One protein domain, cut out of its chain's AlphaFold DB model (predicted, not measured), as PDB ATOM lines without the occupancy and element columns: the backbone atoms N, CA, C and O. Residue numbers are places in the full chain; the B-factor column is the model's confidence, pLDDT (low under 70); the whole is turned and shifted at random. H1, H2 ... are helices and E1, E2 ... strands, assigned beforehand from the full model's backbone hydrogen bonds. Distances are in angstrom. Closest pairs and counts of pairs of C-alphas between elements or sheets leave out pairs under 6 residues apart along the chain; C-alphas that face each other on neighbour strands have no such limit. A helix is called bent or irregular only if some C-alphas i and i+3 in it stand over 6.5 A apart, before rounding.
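What this domain is: This is residues 39 to 162, 195 to 212 and 225 to 236 of the 272 residues of an uncharacterized protein of Halomonas sulfidaeris (UniProt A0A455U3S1). A twisted sheet of four strands has the long helix H5 over one face and H6 on the other; away from the sheet, H1 packs crosswise on H5, H3 runs beside H1, and H4 folds back with H5 as a loose helical hairpin. E3 runs on out of the sheet into E4, which reaches away as an arm, while the long stretch of residues 49 to 66 comes beside the sheet's edge at E5 on its way from H1 to H2. The printed part has 154 residues with six named helices and five named strands, in the order H1 H2 H3 H4 H5 E1 E2 E3 E4 H6 E5; the sheet is mixed, in the order E1 E2 E3 E5, and the class is mixed, helices and strands. It is compact, with a radius of gyration of the C-alphas of 16.0 A, and spans 47 by 43 by 33 A.

How they stand to each other: H1, residues 39 to 48, is the hub, touching three helices. It touches H3, residues 76 to 82, at a shallow tilt of 25 degrees, opposite ways, the closest C-alphas being those of Leu 40 and Leu 80, 6.4 A apart. It touches H5, residues 99 to 113, about perpendicular at 79 degrees, with the C-alphas of Leu 43 and Leu 106 closest at 6.3 A; H5 touches H1 with residues 106 to 110 alone. H1 only just touches H4, residues 85 to 92, with 3 pairs of C-alphas within 8 A, the closest those of Val 39 and Leu 88 at 6.9 A. H4 and H5 form a helical hairpin and only just touch, also with 3 pairs; the closest C-alphas are those of Leu 91 and Tyr 102, 7.5 A apart. The sheet holds E1, residues 117 to 128, E2, residues 131 to 142, E3, residues 149 to 153, and E5, residues 228 to 232. E1, E2 and E3 form a meander, each strand the antiparallel neighbour of the one before, with N 126 and O 134 at 2.9 A and N 151 and O 138 at 2.9 A. E3 and E5 are parallel, with N 230 and O 150 at 2.7 A. H5 is on this sheet at a height of 9.0 A. H6, residues 201 to 211, is on the opposite face, making three layers, helices on both faces of a sheet; its closest C-alpha pair with E1 is Ala 203 and Ile 126, 5.7 A. H2, residues 67 to 70, only grazes the sheet with residues 69 to 70. E4, residues 156 to 160, pairs with no named strand, but its residues 156 to 157 pair in parallel with residues 235 to 236. Every O i to N i+4 pair is within hydrogen-bond range in H1, H3 and H5, against 2 of 4 in H4 and 5 of 7 in H6; H2 is too short for such a pair.

Where its parts are: H1 begins at C-alpha 39, (41.321, 31.914, 28.769), and measures 14.2 A. H2, H3 and H4 follow; H4 is irregular, but only just, with C-alphas 87 and 90 6.6 A apart. H5 measures 21.3 A. E1 measures 30.2 A and bends by 51 degrees at residue 123; E2 measures 31.9 A, from C-alpha 131 at (70.959, 44.635, 13.478). E3 runs on into E4 across a break of 2 residues, at 52 degrees. H6 measures 13.5 A and is irregular, with C-alphas 206 and 209 7.7 A apart. E5, 13.5 A, ends at C-alpha 232, (48.631, 48.761, 27.655).

The domain as a whole: The two C-alphas farthest apart are those of Pro 162 and Ala 212, at 50.3 A. Residues 163 to 194 are not printed, with 30.7 A between C-alphas 162 and 195, nor are residues 213 to 224, with 11.4 A between C-alphas 212 and 225. Of the links printed whole, H1 to H2 is long. The mean pLDDT of the printed part is 86.6; residues 55 to 62, 84 to 87, 89 and 92 to 97 are under 70.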
ATOM      1  N   VAL A  39      40.922  30.931  29.789       85.56
ATOM      2  CA  VAL A  39      41.321  31.914  28.769       85.56
ATOM      3  C   VAL A  39      40.262  33.008  28.627       85.56
ATOM      4  O   VAL A  39      40.605  34.179  28.482       85.56
ATOM      5  N   LEU A  40      38.976  32.656  28.724       87.00
ATOM      6  CA  LEU A  40      37.896  33.647  28.690       87.00
ATOM      7  C   LEU A  40      37.945  34.584  29.897       87.00
ATOM      8  O   LEU A  40      37.735  35.787  29.743       87.00
ATOM      9  N   ARG A  41      38.268  34.056  31.083       86.06
ATOM     10  CA  ARG A  41      38.487  34.882  32.279       86.06
ATOM     11  C   ARG A  41      39.685  35.806  32.110       86.06
ATOM     12  O   ARG A  41      39.584  36.986  32.428       86.06
ATOM     13  N   ASP A  42      40.780  35.301  31.551       88.38
ATOM     14  CA  ASP A  42      41.977  36.104  31.306       88.38
ATOM     15  C   ASP A  42      41.711  37.220  30.271       88.38
ATOM     16  O   ASP A  42      42.190  38.339  30.446       88.38
ATOM     17  N   LEU A  43      40.899  36.969  29.234       90.25
ATOM     18  CA  LEU A  43      40.447  37.997  28.280       90.25
ATOM     19  C   LEU A  43      39.514  39.032  28.921       90.25
ATOM     20  O   LEU A  43      39.669  40.228  28.673       90.25
ATOM     21  N   ALA A  44      38.556  38.589  29.738       89.69
ATOM     22  CA  ALA A  44      37.665  39.488  30.469       89.69
ATOM     23  C   ALA A  44      38.474  40.411  31.390       89.69
ATOM     24  O   ALA A  44      38.307  41.633  31.363       89.69
ATOM     25  N   TRP A  45      39.417  39.828  32.135       89.19
ATOM     26  CA  TRP A  45      40.349  40.559  32.981       89.19
ATOM     27  C   TRP A  45      41.197  41.533  32.164       89.19
ATOM     28  O   TRP A  45      41.311  42.700  32.536       89.19
ATOM     29  N   LEU A  46      41.742  41.103  31.022       92.00
ATOM     30  CA  LEU A  46      42.548  41.950  30.145       92.00
ATOM     31  C   LEU A  46      41.789  43.201  29.686       92.00
ATOM     32  O   LEU A  46      42.324  44.311  29.739       92.00
ATOM     33  N   ALA A  47      40.542  43.017  29.252       89.69
ATOM     34  CA  ALA A  47      39.711  44.082  28.710       89.69
ATOM     35  C   ALA A  47      39.233  45.077  29.786       89.69
ATOM     36  O   ALA A  47      39.029  46.253  29.480       89.69
ATOM     37  N   ALA A  48      39.066  44.623  31.032       83.19
ATOM     38  CA  ALA A  48      38.520  45.426  32.129       83.19
ATOM     39  C   ALA A  48      39.583  46.070  33.036       83.19
ATOM     40  O   ALA A  48      39.344  47.127  33.620       83.19
ATOM     41  N   THR A  49      40.754  45.449  33.178       83.81
ATOM     42  CA  THR A  49      41.771  45.875  34.153       83.81
ATOM     43  C   THR A  49      42.366  47.229  33.771       83.81
ATOM     44  O   THR A  49      42.699  47.407  32.612       83.81
ATOM     45  N   PRO A  50      42.572  48.191  34.682       82.38
ATOM     46  CA  PRO A  50      43.255  49.448  34.360       82.38
ATOM     47  C   PRO A  50      44.776  49.283  34.164       82.38
ATOM     48  O   PRO A  50      45.380  48.302  34.594       82.38
ATOM     49  N   ASP A  51      45.412  50.258  33.510       86.69
ATOM     50  CA  ASP A  51      46.874  50.319  33.377       86.69
ATOM     51  C   ASP A  51      47.539  50.796  34.670       86.69
ATOM     52  O   ASP A  51      47.016  51.675  35.354       86.69
ATOM     53  N   LEU A  52      48.729  50.265  34.966       85.44
ATOM     54  CA  LEU A  52      49.559  50.729  36.083       85.44
ATOM     55  C   LEU A  52      50.088  52.155  35.872       85.44
ATOM     56  O   LEU A  52      50.408  52.851  36.837       85.44
ATOM     57  N   VAL A  53      50.237  52.568  34.611       79.00
ATOM     58  CA  VAL A  53      50.902  53.814  34.224       79.00
ATOM     59  C   VAL A  53      50.087  54.552  33.176       79.00
ATOM     60  O   VAL A  53      49.669  53.972  32.177       79.00
ATOM     61  N   GLU A  54      49.944  55.855  33.387       71.38
ATOM     62  CA  GLU A  54      49.510  56.827  32.392       71.38
ATOM     63  C   GLU A  54      50.728  57.663  31.965       71.38
ATOM     64  O   GLU A  54      51.440  58.235  32.795       71.38
ATOM     65  N   LEU A  55      50.988  57.725  30.658       67.62
ATOM     66  CA  LEU A  55      52.022  58.586  30.084       67.62
ATOM     67  C   LEU A  55      51.446  60.005  29.919       67.62
ATOM     68  O   LEU A  55      50.423  60.145  29.248       67.62
ATOM     69  N   PRO A  56      52.040  61.053  30.517       53.69
ATOM     70  CA  PRO A  56      51.542  62.413  30.400       53.69
ATOM     71  C   PRO A  56      51.807  62.966  28.990       53.69
ATOM     72  O   PRO A  56      52.767  62.557  28.321       53.69
ATOM     73  N   PRO A  57      51.030  63.971  28.555       52.22
ATOM     74  CA  PRO A  57      51.421  64.844  27.449       52.22
ATOM     75  C   PRO A  57      52.832  65.431  27.677       52.22
ATOM     76  O   PRO A  57      53.224  65.618  28.830       52.22
ATOM     77  N   PRO A  58      53.618  65.749  26.630       51.59
ATOM     78  CA  PRO A  58      53.274  65.801  25.207       51.59
ATOM     79  C   PRO A  58      53.455  64.464  24.480       51.59
ATOM     80  O   PRO A  58      53.461  64.438  23.251       51.59
ATOM     81  N   ILE A  59      53.648  63.359  25.203       53.78
ATOM     82  CA  ILE A  59      53.768  62.054  24.564       53.78
ATOM     83  C   ILE A  59      52.412  61.765  23.887       53.78
ATOM     84  O   ILE A  59      51.402  61.717  24.592       53.78
ATOM     85  N   PRO A  60      52.346  61.576  22.554       54.25
ATOM     86  CA  PRO A  60      51.098  61.351  21.818       54.25
ATOM     87  C   PRO A  60      50.553  59.930  22.044       54.25
ATOM     88  O   PRO A  60      49.943  59.331  21.160       54.25
ATOM     89  N   CYS A  61      50.823  59.356  23.219       60.16
ATOM     90  CA  CYS A  61      50.407  58.022  23.575       60.16
ATOM     91  C   CYS A  61      49.002  58.063  24.156       60.16
ATOM     92  O   CYS A  61      48.815  58.504  25.289       60.16
ATOM     93  N   ALA A  62      48.017  57.562  23.416       64.50
ATOM     94  CA  ALA A  62      46.742  57.242  24.043       64.50
ATOM     95  C   ALA A  62      46.938  56.018  24.967       64.50
ATOM     96  O   ALA A  62      47.760  55.143  24.692       64.50
ATOM     97  N   GLY A  63      46.206  55.943  26.084       79.06
ATOM     98  CA  GLY A  63      46.169  54.723  26.910       79.06
ATOM     99  C   GLY A  63      45.614  53.536  26.116       79.06
ATOM    100  O   GLY A  63      45.308  53.683  24.936       79.06
ATOM    101  N   ARG A  64      45.424  52.362  26.717       89.12
ATOM    102  CA  ARG A  64      44.886  51.195  25.993       89.12
ATOM    103  C   ARG A  64      43.565  51.471  25.239       89.12
ATOM    104  O   ARG A  64      42.833  52.398  25.607       89.12
ATOM    105  N   PRO A  65      43.207  50.655  24.230       91.81
ATOM    106  CA  PRO A  65      41.887  50.717  23.604       91.81
ATOM    107  C   PRO A  65      40.774  50.520  24.640       91.81
ATOM    108  O   PRO A  65      40.806  49.581  25.434       91.81
ATOM    109  N   THR A  66      39.777  51.399  24.633       91.69
ATOM    110  CA  THR A  66      38.601  51.282  25.503       91.69
ATOM    111  C   THR A  66      37.623  50.228  24.981       91.69
ATOM    112  O   THR A  66      37.569  49.948  23.784       91.69
ATOM    113  N   LEU A  67      36.750  49.705  25.851       93.00
ATOM    114  CA  LEU A  67      35.660  48.812  25.428       93.00
ATOM    115  C   LEU A  67      34.758  49.445  24.360       93.00
ATOM    116  O   LEU A  67      34.247  48.740  23.493       93.00
ATOM    117  N   LYS A  68      34.564  50.770  24.396       92.94
ATOM    118  CA  LYS A  68      33.809  51.487  23.361       92.94
ATOM    119  C   LYS A  68      34.530  51.420  22.019       92.94
ATOM    120  O   LYS A  68      33.902  51.052  21.032       92.94
ATOM    121  N   GLU A  69      35.823  51.742  21.994       92.75
ATOM    122  CA  GLU A  69      36.634  51.657  20.777       92.75
ATOM    123  C   GLU A  69      36.611  50.234  20.220       92.75
ATOM    124  O   GLU A  69      36.351  50.074  19.037       92.75
ATOM    125  N   LEU A  70      36.766  49.209  21.067       94.56
ATOM    126  CA  LEU A  70      36.721  47.791  20.680       94.56
ATOM    127  C   LEU A  70      35.355  47.334  20.128       94.56
ATOM    128  O   LEU A  70      35.283  46.290  19.484       94.56
ATOM    129  N   GLY A  71      34.274  48.093  20.343       94.81
ATOM    130  CA  GLY A  71      32.909  47.666  20.003       94.81
ATOM    131  C   GLY A  71      32.312  46.684  21.017       94.81
ATOM    132  O   GLY A  71      31.391  45.938  20.699       94.81
ATOM    133  N   LEU A  72      32.848  46.683  22.239       94.31
ATOM    134  CA  LEU A  72      32.517  45.755  23.322       94.31
ATOM    135  C   LEU A  72      31.807  46.434  24.510       94.31
ATOM    136  O   LEU A  72      31.551  45.792  25.533       94.31
ATOM    137  N   LYS A  73      31.481  47.736  24.420       94.00
ATOM    138  CA  LYS A  73      30.733  48.446  25.478       94.00
ATOM    139  C   LYS A  73      29.374  47.758  25.666       94.00
ATOM    140  O   LYS A  73      28.560  47.754  24.750       94.00
ATOM    141  N   ARG A  74      29.133  47.213  26.866       91.69
ATOM    142  CA  ARG A  74      27.933  46.434  27.256       91.69
ATOM    143  C   ARG A  74      27.746  45.084  26.542       91.69
ATOM    144  O   ARG A  74      26.750  44.416  26.789       91.69
ATOM    145  N   THR A  75      28.688  44.652  25.706       92.88
ATOM    146  CA  THR A  75      28.597  43.392  24.938       92.88
ATOM    147  C   THR A  75      29.780  42.453  25.169       92.88
ATOM    148  O   THR A  75      29.828  41.387  24.561       92.88
ATOM    149  N   LEU A  76      30.703  42.801  26.076       90.56
ATOM    150  CA  LEU A  76      31.898  42.010  26.380       90.56
ATOM    151  C   LEU A  76      31.579  40.542  26.708       90.56
ATOM    152  O   LEU A  76      32.141  39.656  26.075       90.56
ATOM    153  N   LEU A  77      30.668  40.277  27.651       89.38
ATOM    154  CA  LEU A  77      30.316  38.905  28.047       89.38
ATOM    155  C   LEU A  77      29.669  38.107  26.895       89.38
ATOM    156  O   LEU A  77      30.187  37.038  26.568       89.38
ATOM    157  N   PRO A  78      28.615  38.606  26.207       90.50
ATOM    158  CA  PRO A  78      28.086  37.937  25.018       90.50
ATOM    159  C   PRO A  78      29.144  37.651  23.945       90.50
ATOM    160  O   PRO A  78      29.157  36.562  23.375       90.50
ATOM    161  N   TRP A  79      30.050  38.597  23.687       91.25
ATOM    162  CA  TRP A  79      31.136  38.425  22.721       91.25
ATOM    163  C   TRP A  79      32.134  37.341  23.157       91.25
ATOM    164  O   TRP A  79      32.494  36.488  22.346       91.25
ATOM    165  N   LEU A  80      32.517  37.297  24.440       89.44
ATOM    166  CA  LEU A  80      33.380  36.243  24.989       89.44
ATOM    167  C   LEU A  80      32.751  34.853  24.822       89.44
ATOM    168  O   LEU A  80      33.438  33.914  24.426       89.44
ATOM    169  N   HIS A  81      31.443  34.721  25.055       85.88
ATOM    170  CA  HIS A  81      30.728  33.459  24.837       85.88
ATOM    171  C   HIS A  81      30.720  33.019  23.370       85.88
ATOM    172  O   HIS A  81      30.773  31.821  23.084       85.88
ATOM    173  N   GLN A  82      30.682  33.973  22.440       87.88
ATOM    174  CA  GLN A  82      30.700  33.700  21.003       87.88
ATOM    175  C   GLN A  82      32.095  33.365  20.465       87.88
ATOM    176  O   GLN A  82      32.185  32.742  19.409       87.88
ATOM    177  N   LEU A  83      33.173  33.720  21.178       83.19
ATOM    178  CA  LEU A  83      34.551  33.578  20.689       83.19
ATOM    179  C   LEU A  83      34.952  32.128  20.350       83.19
ATOM    180  O   LEU A  83      35.885  31.921  19.582       83.19
ATOM    181  N   GLY A  84      34.206  31.129  20.834       68.50
ATOM    182  CA  GLY A  84      34.291  29.735  20.393       68.50
ATOM    183  C   GLY A  84      35.547  28.990  20.867       68.50
ATOM    184  O   GLY A  84      36.656  29.513  20.911       68.50
ATOM    185  N   ARG A  85      35.398  27.701  21.195       67.25
ATOM    186  CA  ARG A  85      36.509  26.862  21.693       67.25
ATOM    187  C   ARG A  85      37.682  26.683  20.713       67.25
ATOM    188  O   ARG A  85      38.812  26.685  21.193       67.25
ATOM    189  N   PRO A  86      37.486  26.532  19.385       64.69
ATOM    190  CA  PRO A  86      38.607  26.374  18.453       64.69
ATOM    191  C   PRO A  86      39.561  27.575  18.457       64.69
ATOM    192  O   PRO A  86      40.775  27.390  18.451       64.69
ATOM    193  N   THR A  87      39.015  28.788  18.557       69.56
ATOM    194  CA  THR A  87      39.775  30.041  18.663       69.56
ATOM    195  C   THR A  87      40.637  30.061  19.929       69.56
ATOM    196  O   THR A  87      41.797  30.465  19.902       69.56
ATOM    197  N   LEU A  88      40.095  29.554  21.041       71.81
ATOM    198  CA  LEU A  88      40.750  29.528  22.354       71.81
ATOM    199  C   LEU A  88      41.749  28.373  22.520       71.81
ATOM    200  O   LEU A  88      42.690  28.471  23.311       71.81
ATOM    201  N   ALA A  89      41.587  27.284  21.763       68.81
ATOM    202  CA  ALA A  89      42.400  26.076  21.889       68.81
ATOM    203  C   ALA A  89      43.905  26.344  21.699       68.81
ATOM    204  O   ALA A  89      44.727  25.750  22.397       68.81
ATOM    205  N   ALA A  90      44.265  27.292  20.828       70.25
ATOM    206  CA  ALA A  90      45.652  27.701  20.603       70.25
ATOM    207  C   ALA A  90      46.304  28.371  21.833       70.25
ATOM    208  O   ALA A  90      47.527  28.330  21.982       70.25
ATOM    209  N   LEU A  91      45.508  28.966  22.731       73.56
ATOM    210  CA  LEU A  91      45.994  29.623  23.949       73.56
ATOM    211  C   LEU A  91      46.065  28.682  25.155       73.56
ATOM    212  O   LEU A  91      46.928  28.866  26.017       73.56
ATOM    213  N   ASN A  92      45.232  27.640  25.197       65.62
ATOM    214  CA  ASN A  92      45.159  26.711  26.329       65.62
ATOM    215  C   ASN A  92      46.500  26.022  26.642       65.62
ATOM    216  O   ASN A  92      46.911  25.973  27.801       65.62
ATOM    217  N   GLY A  93      47.240  25.565  25.626       61.69
ATOM    218  CA  GLY A  93      48.568  24.956  25.811       61.69
ATOM    219  C   GLY A  93      49.692  25.951  26.133       61.69
ATOM    220  O   GLY A  93      50.814  25.553  26.428       61.69
ATOM    221  N   GLN A  94      49.414  27.253  26.065       61.75
ATOM    222  CA  GLN A  94      50.424  28.313  26.110       61.75
ATOM    223  C   GLN A  94      50.421  29.094  27.427       61.75
ATOM    224  O   GLN A  94      51.314  29.911  27.653       61.75
ATOM    225  N   ARG A  95      49.495  28.784  28.342       59.75
ATOM    226  CA  ARG A  95      49.499  29.288  29.728       59.75
ATOM    227  C   ARG A  95      50.750  28.868  30.513       59.75
ATOM    228  O   ARG A  95      51.089  29.502  31.502       59.75
ATOM    229  N   VAL A  96      51.449  27.827  30.048       59.12
ATOM    230  CA  VAL A  96      52.719  27.324  30.612       59.12
ATOM    231  C   VAL A  96      53.940  28.101  30.081       59.12
ATOM    232  O   VAL A  96      55.056  27.927  30.562       59.12
ATOM    233  N   SER A  97      53.756  28.976  29.084       65.69
ATOM    234  CA  SER A  97      54.825  29.844  28.576       65.69
ATOM    235  C   SER A  97      55.125  31.004  29.536       65.69
ATOM    236  O   SER A  97      54.413  31.239  30.513       65.69
ATOM    237  N   ARG A  98      56.190  31.768  29.258       81.06
ATOM    238  CA  ARG A  98      56.468  33.014  29.989       81.06
ATOM    239  C   ARG A  98      55.236  33.919  29.920       81.06
ATOM    240  O   ARG A  98      54.776  34.241  28.829       81.06
ATOM    241  N   MET A  99      54.756  34.368  31.079       84.75
ATOM    242  CA  MET A  99      53.510  35.132  31.232       84.75
ATOM    243  C   MET A  99      53.374  36.314  30.258       84.75
ATOM    244  O   MET A  99      52.281  36.571  29.765       84.75
ATOM    245  N   GLY A 100      54.481  36.991  29.930       87.44
ATOM    246  CA  GLY A 100      54.495  38.065  28.932       87.44
ATOM    247  C   GLY A 100      54.012  37.624  27.545       87.44
ATOM    248  O   GLY A 100      53.135  38.269  26.987       87.44
ATOM    249  N   HIS A 101      54.491  36.488  27.027       88.00
ATOM    250  CA  HIS A 101      54.069  35.986  25.711       88.00
ATOM    251  C   HIS A 101      52.608  35.530  25.710       88.00
ATOM    252  O   HIS A 101      51.897  35.697  24.721       88.00
ATOM    253  N   TYR A 102      52.142  34.933  26.811       90.38
ATOM    254  CA  TYR A 102      50.728  34.589  26.946       90.38
ATOM    255  C   TYR A 102      49.854  35.850  26.907       90.38
ATOM    256  O   TYR A 102      48.889  35.907  26.150       90.38
ATOM    257  N   HIS A 103      50.244  36.882  27.658       91.50
ATOM    258  CA  HIS A 103      49.549  38.164  27.701       91.50
ATOM    259  C   HIS A 103      49.478  38.854  26.333       91.50
ATOM    260  O   HIS A 103      48.420  39.316  25.916       91.50
ATOM    261  N   GLU A 104      50.587  38.878  25.606       93.94
ATOM    262  CA  GLU A 104      50.658  39.422  24.251       93.94
ATOM    263  C   GLU A 104      49.704  38.697  23.287       93.94
ATOM    264  O   GLU A 104      48.992  39.315  22.496       93.94
ATOM    265  N   ARG A 105      49.585  37.372  23.408       92.25
ATOM    266  CA  ARG A 105      48.648  36.596  22.587       92.25
ATOM    267  C   ARG A 105      47.185  36.831  22.940       92.25
ATOM    268  O   ARG A 105      46.346  36.764  22.042       92.25
ATOM    269  N   LEU A 106      46.870  37.130  24.200       93.25
ATOM    270  CA  LEU A 106      45.525  37.576  24.571       93.25
ATOM    271  C   LEU A 106      45.187  38.903  23.877       93.25
ATOM    272  O   LEU A 106      44.090  39.038  23.345       93.25
ATOM    273  N   TRP A 107      46.137  39.842  23.797       95.62
ATOM    274  CA  TRP A 107      45.965  41.076  23.021       95.62
ATOM    275  C   TRP A 107      45.782  40.816  21.530       95.62
ATOM    276  O   TRP A 107      44.897  41.416  20.922       95.62
ATOM    277  N   HIS A 108      46.557  39.896  20.946       94.44
ATOM    278  CA  HIS A 108      46.356  39.480  19.558       94.44
ATOM    279  C   HIS A 108      44.925  39.001  19.327       94.44
ATOM    280  O   HIS A 108      44.264  39.489  18.419       94.44
ATOM    281  N   MET A 109      44.433  38.096  20.172       92.69
ATOM    282  CA  MET A 109      43.072  37.577  20.068       92.69
ATOM    283  C   MET A 109      42.021  38.676  20.253       92.69
ATOM    284  O   MET A 109      41.067  38.752  19.481       92.69
ATOM    285  N   LEU A 110      42.204  39.550  21.244       94.44
ATOM    286  CA  LEU A 110      41.287  40.653  21.497       94.44
ATOM    287  C   LEU A 110      41.188  41.583  20.282       94.44
ATOM    288  O   LEU A 110      40.083  41.891  19.850       94.44
ATOM    289  N   LEU A 111      42.315  42.010  19.708       95.38
ATOM    290  CA  LEU A 111      42.323  42.941  18.575       95.38
ATOM    291  C   LEU A 111      41.906  42.300  17.249       95.38
ATOM    292  O   LEU A 111      41.326  42.988  16.411       95.38
ATOM    293  N   ASP A 112      42.190  41.015  17.046       93.44
ATOM    294  CA  ASP A 112      41.832  40.300  15.815       93.44
ATOM    295  C   ASP A 112      40.320  40.030  15.730       93.44
ATOM    296  O   ASP A 112      39.724  40.107  14.655       93.44
ATOM    297  N   HIS A 113      39.673  39.789  16.877       93.19
ATOM    298  CA  HIS A 113      38.253  39.437  16.952       93.19
ATOM    299  C   HIS A 113      37.333  40.558  17.463       93.19
ATOM    300  O   HIS A 113      36.107  40.401  17.429       93.19
ATOM    301  N   ALA A 114      37.874  41.677  17.955       94.81
ATOM    302  CA  ALA A 114      37.055  42.804  18.392       94.81
ATOM    303  C   ALA A 114      36.267  43.400  17.203       94.81
ATOM    304  O   ALA A 114      36.863  43.705  16.165       94.81
ATOM    305  N   PRO A 115      34.941  43.624  17.339       94.81
ATOM    306  CA  PRO A 115      34.078  44.038  16.232       94.81
ATOM    307  C   PRO A 115      34.563  45.277  15.480       94.81
ATOM    308  O   PRO A 115      34.518  45.318  14.254       94.81
ATOM    309  N   ASN A 116      35.078  46.270  16.206       95.44
ATOM    310  CA  ASN A 116      35.477  47.555  15.634       95.44
ATOM    311  C   ASN A 116      36.967  47.639  15.294       95.44
ATOM    312  O   ASN A 116      37.431  48.697  14.867       95.44
ATOM    313  N   MET A 117      37.720  46.555  15.474       94.44
ATOM    314  CA  MET A 117      39.158  46.538  15.248       94.44
ATOM    315  C   MET A 117      39.517  45.809  13.964       94.44
ATOM    316  O   MET A 117      38.798  44.937  13.465       94.44
ATOM    317  N   ARG A 118      40.683  46.178  13.445       93.19
ATOM    318  CA  ARG A 118      41.416  45.395  12.467       93.19
ATOM    319  C   ARG A 118      42.881  45.352  12.863       93.19
ATOM    320  O   ARG A 118      43.569  46.372  12.812       93.19
ATOM    321  N   LEU A 119      43.352  44.159  13.204       94.56
ATOM    322  CA  LEU A 119      44.765  43.893  13.406       94.56
ATOM    323  C   LEU A 119      45.475  43.871  12.044       94.56
ATOM    324  O   LEU A 119      45.038  43.201  11.109       94.56
ATOM    325  N   LEU A 120      46.534  44.664  11.906       93.81
ATOM    326  CA  LEU A 120      47.300  44.815  10.666       93.81
ATOM    327  C   LEU A 120      48.572  43.970  10.710       93.81
ATOM    328  O   LEU A 120      48.895  43.294   9.736       93.81
ATOM    329  N   ALA A 121      49.274  43.996  11.843       95.06
ATOM    330  CA  ALA A 121      50.495  43.236  12.060       95.06
ATOM    331  C   ALA A 121      50.706  42.926  13.549       95.06
ATOM    332  O   ALA A 121      50.118  43.563  14.423       95.06
ATOM    333  N   ARG A 122      51.556  41.933  13.812       96.19
ATOM    334  CA  ARG A 122      51.958  41.458  15.141       96.19
ATOM    335  C   ARG A 122      53.454  41.183  15.134       96.19
ATOM    336  O   ARG A 122      53.940  40.709  14.104       96.19
ATOM    337  N   ASN A 123      54.142  41.418  16.248       96.00
ATOM    338  CA  ASN A 123      55.554  41.064  16.433       96.00
ATOM    339  C   ASN A 123      56.448  41.548  15.277       96.00
ATOM    340  O   ASN A 123      57.210  40.782  14.675       96.00
ATOM    341  N   VAL A 124      56.305  42.818  14.890       96.31
ATOM    342  CA  VAL A 124      57.010  43.357  13.722       96.31
ATOM    343  C   VAL A 124      58.444  43.680  14.107       96.31
ATOM    344  O   VAL A 124      58.722  44.680  14.767       96.31
ATOM    345  N   ARG A 125      59.377  42.839  13.660       96.75
ATOM    346  CA  ARG A 125      60.804  43.053  13.896       96.75
ATOM    347  C   ARG A 125      61.332  44.220  13.070       96.75
ATOM    348  O   ARG A 125      61.280  44.190  11.842       96.75
ATOM    349  N   ILE A 126      61.934  45.196  13.742       96.75
ATOM    350  CA  ILE A 126      62.550  46.364  13.111       96.75
ATOM    351  C   ILE A 126      64.054  46.138  13.027       96.75
ATOM    352  O   ILE A 126      64.719  45.889  14.034       96.75
ATOM    353  N   THR A 127      64.611  46.225  11.820       95.56
ATOM    354  CA  THR A 127      66.040  45.982  11.592       95.56
ATOM    355  C   THR A 127      66.695  47.110  10.809       95.56
ATOM    356  O   THR A 127      66.059  47.786  10.006       95.56
ATOM    357  N   ARG A 128      67.993  47.313  11.035       94.44
ATOM    358  CA  ARG A 128      68.845  48.197  10.239       94.44
ATOM    359  C   ARG A 128      70.184  47.518  10.025       94.44
ATOM    360  O   ARG A 128      70.839  47.149  10.994       94.44
ATOM    361  N   GLN A 129      70.591  47.351   8.766       89.50
ATOM    362  CA  GLN A 129      71.894  46.766   8.411       89.50
ATOM    363  C   GLN A 129      72.180  45.457   9.183       89.50
ATOM    364  O   GLN A 129      73.232  45.298   9.793       89.50
ATOM    365  N   ARG A 130      71.209  44.526   9.185       90.38
ATOM    366  CA  ARG A 130      71.233  43.226   9.899       90.38
ATOM    367  C   ARG A 130      71.181  43.285  11.432       90.38
ATOM    368  O   ARG A 130      71.109  42.237  12.064       90.38
ATOM    369  N   THR A 131      71.155  44.469  12.033       94.69
ATOM    370  CA  THR A 131      70.959  44.635  13.478       94.69
ATOM    371  C   THR A 131      69.474  44.773  13.782       94.69
ATOM    372  O   THR A 131      68.791  45.578  13.149       94.69
ATOM    373  N   THR A 132      68.965  44.005  14.747       96.06
ATOM    374  CA  THR A 132      67.596  44.195  15.254       96.06
ATOM    375  C   THR A 132      67.589  45.391  16.194       96.06
ATOM    376  O   THR A 132      68.295  45.387  17.197       96.06
ATOM    377  N   LEU A 133      66.823  46.422  15.840       95.75
ATOM    378  CA  LEU A 133      66.660  47.633  16.646       95.75
ATOM    379  C   LEU A 133      65.598  47.459  17.732       95.75
ATOM    380  O   LEU A 133      65.651  48.152  18.740       95.75
ATOM    381  N   GLY A 134      64.656  46.545  17.506       95.81
ATOM    382  CA  GLY A 134      63.579  46.199  18.419       95.81
ATOM    383  C   GLY A 134      62.467  45.452  17.688       95.81
ATOM    384  O   GLY A 134      62.622  45.038  16.535       95.81
ATOM    385  N   GLU A 135      61.344  45.291  18.367       96.56
ATOM    386  CA  GLU A 135      60.127  44.673  17.853       96.56
ATOM    387  C   GLU A 135      58.937  45.522  18.304       96.56
ATOM    388  O   GLU A 135      58.980  46.072  19.403       96.56
ATOM    389  N   LEU A 136      57.940  45.666  17.431       96.44
ATOM    390  CA  LEU A 136      56.665  46.315  17.735       96.44
ATOM    391  C   LEU A 136      55.628  45.233  18.025       96.44
ATOM    392  O   LEU A 136      55.471  44.321  17.202       96.44
ATOM    393  N   ASP A 137      54.907  45.347  19.138       96.50
ATOM    394  CA  ASP A 137      54.030  44.265  19.589       96.50
ATOM    395  C   ASP A 137      52.826  44.122  18.648       96.50
ATOM    396  O   ASP A 137      52.610  43.057  18.059       96.50
ATOM    397  N   MET A 138      52.074  45.209  18.427       96.44
ATOM    398  CA  MET A 138      50.930  45.215  17.512       96.44
ATOM    399  C   MET A 138      50.808  46.495  16.690       96.44
ATOM    400  O   MET A 138      51.014  47.609  17.168       96.44
ATOM    401  N   LEU A 139      50.332  46.328  15.457       95.69
ATOM    402  CA  LEU A 139      49.822  47.413  14.631       95.69
ATOM    403  C   LEU A 139      48.356  47.135  14.307       95.69
ATOM    404  O   LEU A 139      48.037  46.083  13.752       95.69
ATOM    405  N   TYR A 140      47.464  48.068  14.618       94.88
ATOM    406  CA  TYR A 140      46.036  47.935  14.346       94.88
ATOM    407  C   TYR A 140      45.440  49.252  13.837       94.88
ATOM    408  O   TYR A 140      46.105  50.284  13.795       94.88
ATOM    409  N   ARG A 141      44.173  49.215  13.440       92.62
ATOM    410  CA  ARG A 141      43.332  50.405  13.251       92.62
ATOM    411  C   ARG A 141      41.899  50.102  13.659       92.62
ATOM    412  O   ARG A 141      41.513  48.930  13.735       92.62
ATOM    413  N   THR A 142      41.110  51.140  13.892       90.50
ATOM    414  CA  THR A 142      39.662  50.968  14.019       90.50
ATOM    415  C   THR A 142      39.031  50.844  12.628       90.50
ATOM    416  O   THR A 142      39.632  51.197  11.613       90.50
ATOM    417  N   ARG A 143      37.829  50.272  12.533       88.19
ATOM    418  CA  ARG A 143      37.137  50.114  11.241       88.19
ATOM    419  C   ARG A 143      36.588  51.429  10.686       88.19
ATOM    420  O   ARG A 143      36.390  51.528   9.482       88.19
ATOM    421  N   ASP A 144      36.353  52.410  11.550       86.12
ATOM    422  CA  ASP A 144      35.846  53.744  11.220       86.12
ATOM    423  C   ASP A 144      36.955  54.782  10.981       86.12
ATOM    424  O   ASP A 144      36.689  55.825  10.386       86.12
ATOM    425  N   ASN A 145      38.196  54.503  11.398       85.81
ATOM    426  CA  ASN A 145      39.335  55.391  11.201       85.81
ATOM    427  C   ASN A 145      40.528  54.633  10.590       85.81
ATOM    428  O   ASN A 145      41.078  53.731  11.224       85.81
ATOM    429  N   PRO A 146      40.985  55.011   9.381       84.06
ATOM    430  CA  PRO A 146      42.121  54.362   8.742       84.06
ATOM    431  C   PRO A 146      43.464  54.642   9.431       84.06
ATOM    432  O   PRO A 146      44.436  53.955   9.111       84.06
ATOM    433  N   ALA A 147      43.529  55.631  10.332       87.50
ATOM    434  CA  ALA A 147      44.749  56.014  11.028       87.50
ATOM    435  C   ALA A 147      45.320  54.823  11.824       87.50
ATOM    436  O   ALA A 147      44.627  54.249  12.671       87.50
ATOM    437  N   PRO A 148      46.572  54.430  11.552       90.44
ATOM    438  CA  PRO A 148      47.175  53.283  12.197       90.44
ATOM    439  C   PRO A 148      47.567  53.594  13.642       90.44
ATOM    440  O   PRO A 148      47.911  54.720  14.013       90.44
ATOM    441  N   VAL A 149      47.555  52.549  14.457       92.69
ATOM    442  CA  VAL A 149      47.908  52.589  15.867       92.69
ATOM    443  C   VAL A 149      48.938  51.510  16.150       92.69
ATOM    444  O   VAL A 149      48.686  50.323  15.937       92.69
ATOM    445  N   HIS A 150      50.089  51.927  16.657       94.75
ATOM    446  CA  HIS A 150      51.068  51.058  17.285       94.75
ATOM    447  C   HIS A 150      50.673  50.852  18.751       94.75
ATOM    448  O   HIS A 150      50.619  51.825  19.501       94.75
ATOM    449  N   LEU A 151      50.376  49.618  19.159       95.50
ATOM    450  CA  LEU A 151      50.095  49.279  20.552       95.50
ATOM    451  C   LEU A 151      51.238  48.458  21.121       95.50
ATOM    452  O   LEU A 151      51.496  47.363  20.634       95.50
ATOM    453  N   GLU A 152      51.801  48.970  22.207       94.94
ATOM    454  CA  GLU A 152      52.791  48.274  23.009       94.94
ATOM    455  C   GLU A 152      52.157  47.702  24.269       94.94
ATOM    456  O   GLU A 152      51.380  48.385  24.952       94.94
ATOM    457  N   VAL A 153      52.478  46.449  24.591       94.69
ATOM    458  CA  VAL A 153      51.825  45.710  25.670       94.69
ATOM    459  C   VAL A 153      52.823  45.174  26.687       94.69
ATOM    460  O   VAL A 153      53.940  44.759  26.392       94.69
ATOM    461  N   ALA A 154      52.425  45.166  27.952       91.75
ATOM    462  CA  ALA A 154      53.186  44.508  29.001       91.75
ATOM    463  C   ALA A 154      52.267  44.101  30.147       91.75
ATOM    464  O   ALA A 154      51.344  44.817  30.495       91.75
ATOM    465  N   ILE A 155      52.583  43.002  30.820       91.69
ATOM    466  CA  ILE A 155      52.009  42.709  32.133       91.69
ATOM    467  C   ILE A 155      53.107  42.805  33.185       91.69
ATOM    468  O   ILE A 155      54.205  42.269  32.991       91.69
ATOM    469  N   LYS A 156      52.857  43.543  34.272       91.06
ATOM    470  CA  LYS A 156      53.879  43.810  35.292       91.06
ATOM    471  C   LYS A 156      53.368  43.653  36.717       91.06
ATOM    472  O   LYS A 156      52.242  43.996  37.047       91.06
ATOM    473  N   PHE A 157      54.250  43.155  37.571       90.00
ATOM    474  CA  PHE A 157      54.002  42.951  38.990       90.00
ATOM    475  C   PHE A 157      55.158  43.582  39.741       90.00
ATOM    476  O   PHE A 157      56.312  43.277  39.431       90.00
ATOM    477  N   TYR A 158      54.856  44.458  40.689       91.19
ATOM    478  CA  TYR A 158      55.883  45.140  41.464       91.19
ATOM    479  C   TYR A 158      55.583  45.068  42.952       91.19
ATOM    480  O   TYR A 158      54.441  45.243  43.367       91.19
ATOM    481  N   LEU A 159      56.627  44.860  43.745       90.94
ATOM    482  CA  LEU A 159      56.607  44.999  45.191       90.94
ATOM    483  C   LEU A 159      57.092  46.403  45.561       90.94
ATOM    484  O   LEU A 159      58.186  46.807  45.173       90.94
ATOM    485  N   GLY A 160      56.272  47.145  46.293       90.25
ATOM    486  CA  GLY A 160      56.616  48.451  46.835       90.25
ATOM    487  C   GLY A 160      57.470  48.303  48.084       90.25
ATOM    488  O   GLY A 160      57.073  47.630  49.033       90.25
ATOM    489  N   LEU A 161      58.633  48.945  48.097       87.12
ATOM    490  CA  LEU A 161      59.529  48.936  49.247       87.12
ATOM    491  C   LEU A 161      59.279  50.154  50.158       87.12
ATOM    492  O   LEU A 161      59.308  51.293  49.673       87.12
ATOM    493  N   PRO A 162      59.070  49.955  51.478       84.75
ATOM    494  CA  PRO A 162      58.950  51.053  52.442       84.75
ATOM    495  C   PRO A 162      60.203  51.931  52.504       84.75
ATOM    496  O   PRO A 162      60.105  53.146  52.661       84.75
ATOM    497  N   LEU A 195      58.203  52.952  22.566       90.62
ATOM    498  CA  LEU A 195      57.166  53.767  21.935       90.62
ATOM    499  C   LEU A 195      57.740  54.534  20.730       90.62
ATOM    500  O   LEU A 195      57.226  54.320  19.634       90.62
ATOM    501  N   PRO A 196      58.842  55.313  20.849       91.62
ATOM    502  CA  PRO A 196      59.420  56.028  19.706       91.62
ATOM    503  C   PRO A 196      59.869  55.144  18.534       91.62
ATOM    504  O   PRO A 196      59.955  55.649  17.409       91.62
ATOM    505  N   LEU A 197      60.152  53.852  18.758       94.38
ATOM    506  CA  LEU A 197      60.653  52.937  17.728       94.38
ATOM    507  C   LEU A 197      59.768  52.941  16.478       94.38
ATOM    508  O   LEU A 197      60.295  53.001  15.366       94.38
ATOM    509  N   SER A 198      58.444  52.973  16.653       92.62
ATOM    510  CA  SER A 198      57.473  52.920  15.554       92.62
ATOM    511  C   SER A 198      57.521  54.123  14.607       92.62
ATOM    512  O   SER A 198      57.051  54.035  13.478       92.62
ATOM    513  N   THR A 199      58.104  55.239  15.051       91.00
ATOM    514  CA  THR A 199      58.252  56.476  14.262       91.00
ATOM    515  C   THR A 199      59.640  56.649  13.648       91.00
ATOM    516  O   THR A 199      59.911  57.642  12.978       91.00
ATOM    517  N   THR A 200      60.548  55.695  13.864       93.06
ATOM    518  CA  THR A 200      61.878  55.735  13.247       93.06
ATOM    519  C   THR A 200      61.799  55.437  11.749       93.06
ATOM    520  O   THR A 200      60.934  54.686  11.305       93.06
ATOM    521  N   ALA A 201      62.735  55.970  10.955       92.88
ATOM    522  CA  ALA A 201      62.764  55.715   9.510       92.88
ATOM    523  C   ALA A 201      62.801  54.210   9.146       92.88
ATOM    524  O   ALA A 201      61.990  53.806   8.314       92.88
ATOM    525  N   PRO A 202      63.627  53.351   9.792       94.44
ATOM    526  CA  PRO A 202      63.597  51.910   9.525       94.44
ATOM    527  C   PRO A 202      62.249  51.263   9.862       94.44
ATOM    528  O   PRO A 202      61.824  50.330   9.181       94.44
ATOM    529  N   ALA A 203      61.563  51.747  10.904       94.06
ATOM    530  CA  ALA A 203      60.239  51.246  11.244       94.06
ATOM    531  C   ALA A 203      59.201  51.669  10.208       94.06
ATOM    532  O   ALA A 203      58.482  50.815   9.713       94.06
ATOM    533  N   LEU A 204      59.157  52.941   9.813       92.06
ATOM    534  CA  LEU A 204      58.213  53.419   8.798       92.06
ATOM    535  C   LEU A 204      58.407  52.718   7.445       92.06
ATOM    536  O   LEU A 204      57.421  52.360   6.805       92.06
ATOM    537  N   GLU A 205      59.656  52.459   7.045       91.06
ATOM    538  CA  GLU A 205      59.976  51.661   5.856       91.06
ATOM    539  C   GLU A 205      59.447  50.227   5.987       91.06
ATOM    540  O   GLU A 205      58.729  49.745   5.111       91.06
ATOM    541  N   THR A 206      59.729  49.572   7.119       92.69
ATOM    542  CA  THR A 206      59.221  48.221   7.416       92.69
ATOM    543  C   THR A 206      57.691  48.193   7.413       92.69
ATOM    544  O   THR A 206      57.085  47.236   6.938       92.69
ATOM    545  N   LEU A 207      57.055  49.250   7.924       90.81
ATOM    546  CA  LEU A 207      55.616  49.312   8.134       90.81
ATOM    547  C   LEU A 207      54.809  49.737   6.899       90.81
ATOM    548  O   LEU A 207      53.588  49.572   6.895       90.81
ATOM    549  N   ALA A 208      55.455  50.248   5.848       87.81
ATOM    550  CA  ALA A 208      54.804  50.921   4.723       87.81
ATOM    551  C   ALA A 208      53.627  50.134   4.112       87.81
ATOM    552  O   ALA A 208      52.573  50.708   3.834       87.81
ATOM    553  N   HIS A 209      53.760  48.811   3.961       83.19
ATOM    554  CA  HIS A 209      52.698  47.978   3.390       83.19
ATOM    555  C   HIS A 209      51.452  47.861   4.289       83.19
ATOM    556  O   HIS A 209      50.333  47.806   3.780       83.19
ATOM    557  N   TRP A 210      51.622  47.861   5.615       86.62
ATOM    558  CA  TRP A 210      50.501  47.829   6.561       86.62
ATOM    559  C   TRP A 210      49.904  49.214   6.817       86.62
ATOM    560  O   TRP A 210      48.735  49.307   7.178       86.62
ATOM    561  N   LEU A 211      50.679  50.285   6.624       79.88
ATOM    562  CA  LEU A 211      50.206  51.660   6.798       79.88
ATOM    563  C   LEU A 211      49.468  52.194   5.563       79.88
ATOM    564  O   LEU A 211      48.739  53.166   5.694       79.88
ATOM    565  N   ALA A 212      49.559  51.534   4.401       74.56
ATOM    566  CA  ALA A 212      48.758  51.849   3.211       74.56
ATOM    567  C   ALA A 212      47.916  50.655   2.697       74.56
ATOM    568  O   ALA A 212      48.138  50.171   1.581       74.56
ATOM    569  N   THR A 225      52.091  59.533   8.708       74.00
ATOM    570  CA  THR A 225      52.114  60.753   9.541       74.00
ATOM    571  C   THR A 225      51.034  60.763  10.628       74.00
ATOM    572  O   THR A 225      51.046  61.619  11.508       74.00
ATOM    573  N   GLN A 226      50.105  59.805  10.577       80.00
ATOM    574  CA  GLN A 226      48.994  59.652  11.517       80.00
ATOM    575  C   GLN A 226      49.191  58.475  12.475       80.00
ATOM    576  O   GLN A 226      48.287  58.182  13.256       80.00
ATOM    577  N   LEU A 227      50.340  57.789  12.415       87.69
ATOM    578  CA  LEU A 227      50.637  56.679  13.310       87.69
ATOM    579  C   LEU A 227      50.634  57.165  14.760       87.69
ATOM    580  O   LEU A 227      51.497  57.939  15.176       87.69
ATOM    581  N   THR A 228      49.676  56.673  15.535       89.00
ATOM    582  CA  THR A 228      49.605  56.938  16.975       89.00
ATOM    583  C   THR A 228      50.241  55.794  17.748       89.00
ATOM    584  O   THR A 228      50.210  54.642  17.320       89.00
ATOM    585  N   GLN A 229      50.839  56.106  18.891       90.31
ATOM    586  CA  GLN A 229      51.385  55.112  19.811       90.31
ATOM    587  C   GLN A 229      50.383  54.904  20.945       90.31
ATOM    588  O   GLN A 229      49.711  55.844  21.362       90.31
ATOM    589  N   ARG A 230      50.266  53.688  21.465       91.31
ATOM    590  CA  ARG A 230      49.458  53.375  22.645       91.31
ATOM    591  C   ARG A 230      50.204  52.405  23.537       91.31
ATOM    592  O   ARG A 230      51.026  51.626  23.066       91.31
ATOM    593  N   LEU A 231      49.896  52.460  24.827       90.94
ATOM    594  CA  LEU A 231      50.438  51.551  25.830       90.94
ATOM    595  C   LEU A 231      49.292  50.855  26.559       90.94
ATOM    596  O   LEU A 231      48.381  51.521  27.050       90.94
ATOM    597  N   ALA A 232      49.393  49.535  26.689       92.38
ATOM    598  CA  ALA A 232      48.631  48.761  27.655       92.38
ATOM    599  C   ALA A 232      49.589  48.031  28.604       92.38
ATOM    600  O   ALA A 232      50.261  47.072  28.231       92.38
ATOM    601  N   MET A 233      49.656  48.491  29.849       91.88
ATOM    602  CA  MET A 233      50.433  47.884  30.921       91.88
ATOM    603  C   MET A 233      49.577  47.550  32.156       91.88
ATOM    604  O   MET A 233      49.743  48.186  33.205       91.88
ATOM    605  N   PRO A 234      48.649  46.574  32.073       90.88
ATOM    606  CA  PRO A 234      47.981  46.039  33.254       90.88
ATOM    607  C   PRO A 234      48.966  45.344  34.198       90.88
ATOM    608  O   PRO A 234      50.074  44.936  33.830       90.88
ATOM    609  N   GLY A 235      48.542  45.173  35.444       87.50
ATOM    610  CA  GLY A 235      49.400  44.584  36.451       87.50
ATOM    611  C   GLY A 235      48.908  44.786  37.868       87.50
ATOM    612  O   GLY A 235      47.795  45.256  38.092       87.50
ATOM    613  N   VAL A 236      49.765  44.434  38.821       86.06
ATOM    614  CA  VAL A 236      49.461  44.546  40.250       86.06
ATOM    615  C   VAL A 236      50.638  45.160  40.995       86.06
ATOM    616  O   VAL A 236      51.798  44.803  40.773       86.06
TER     617      VAL A 236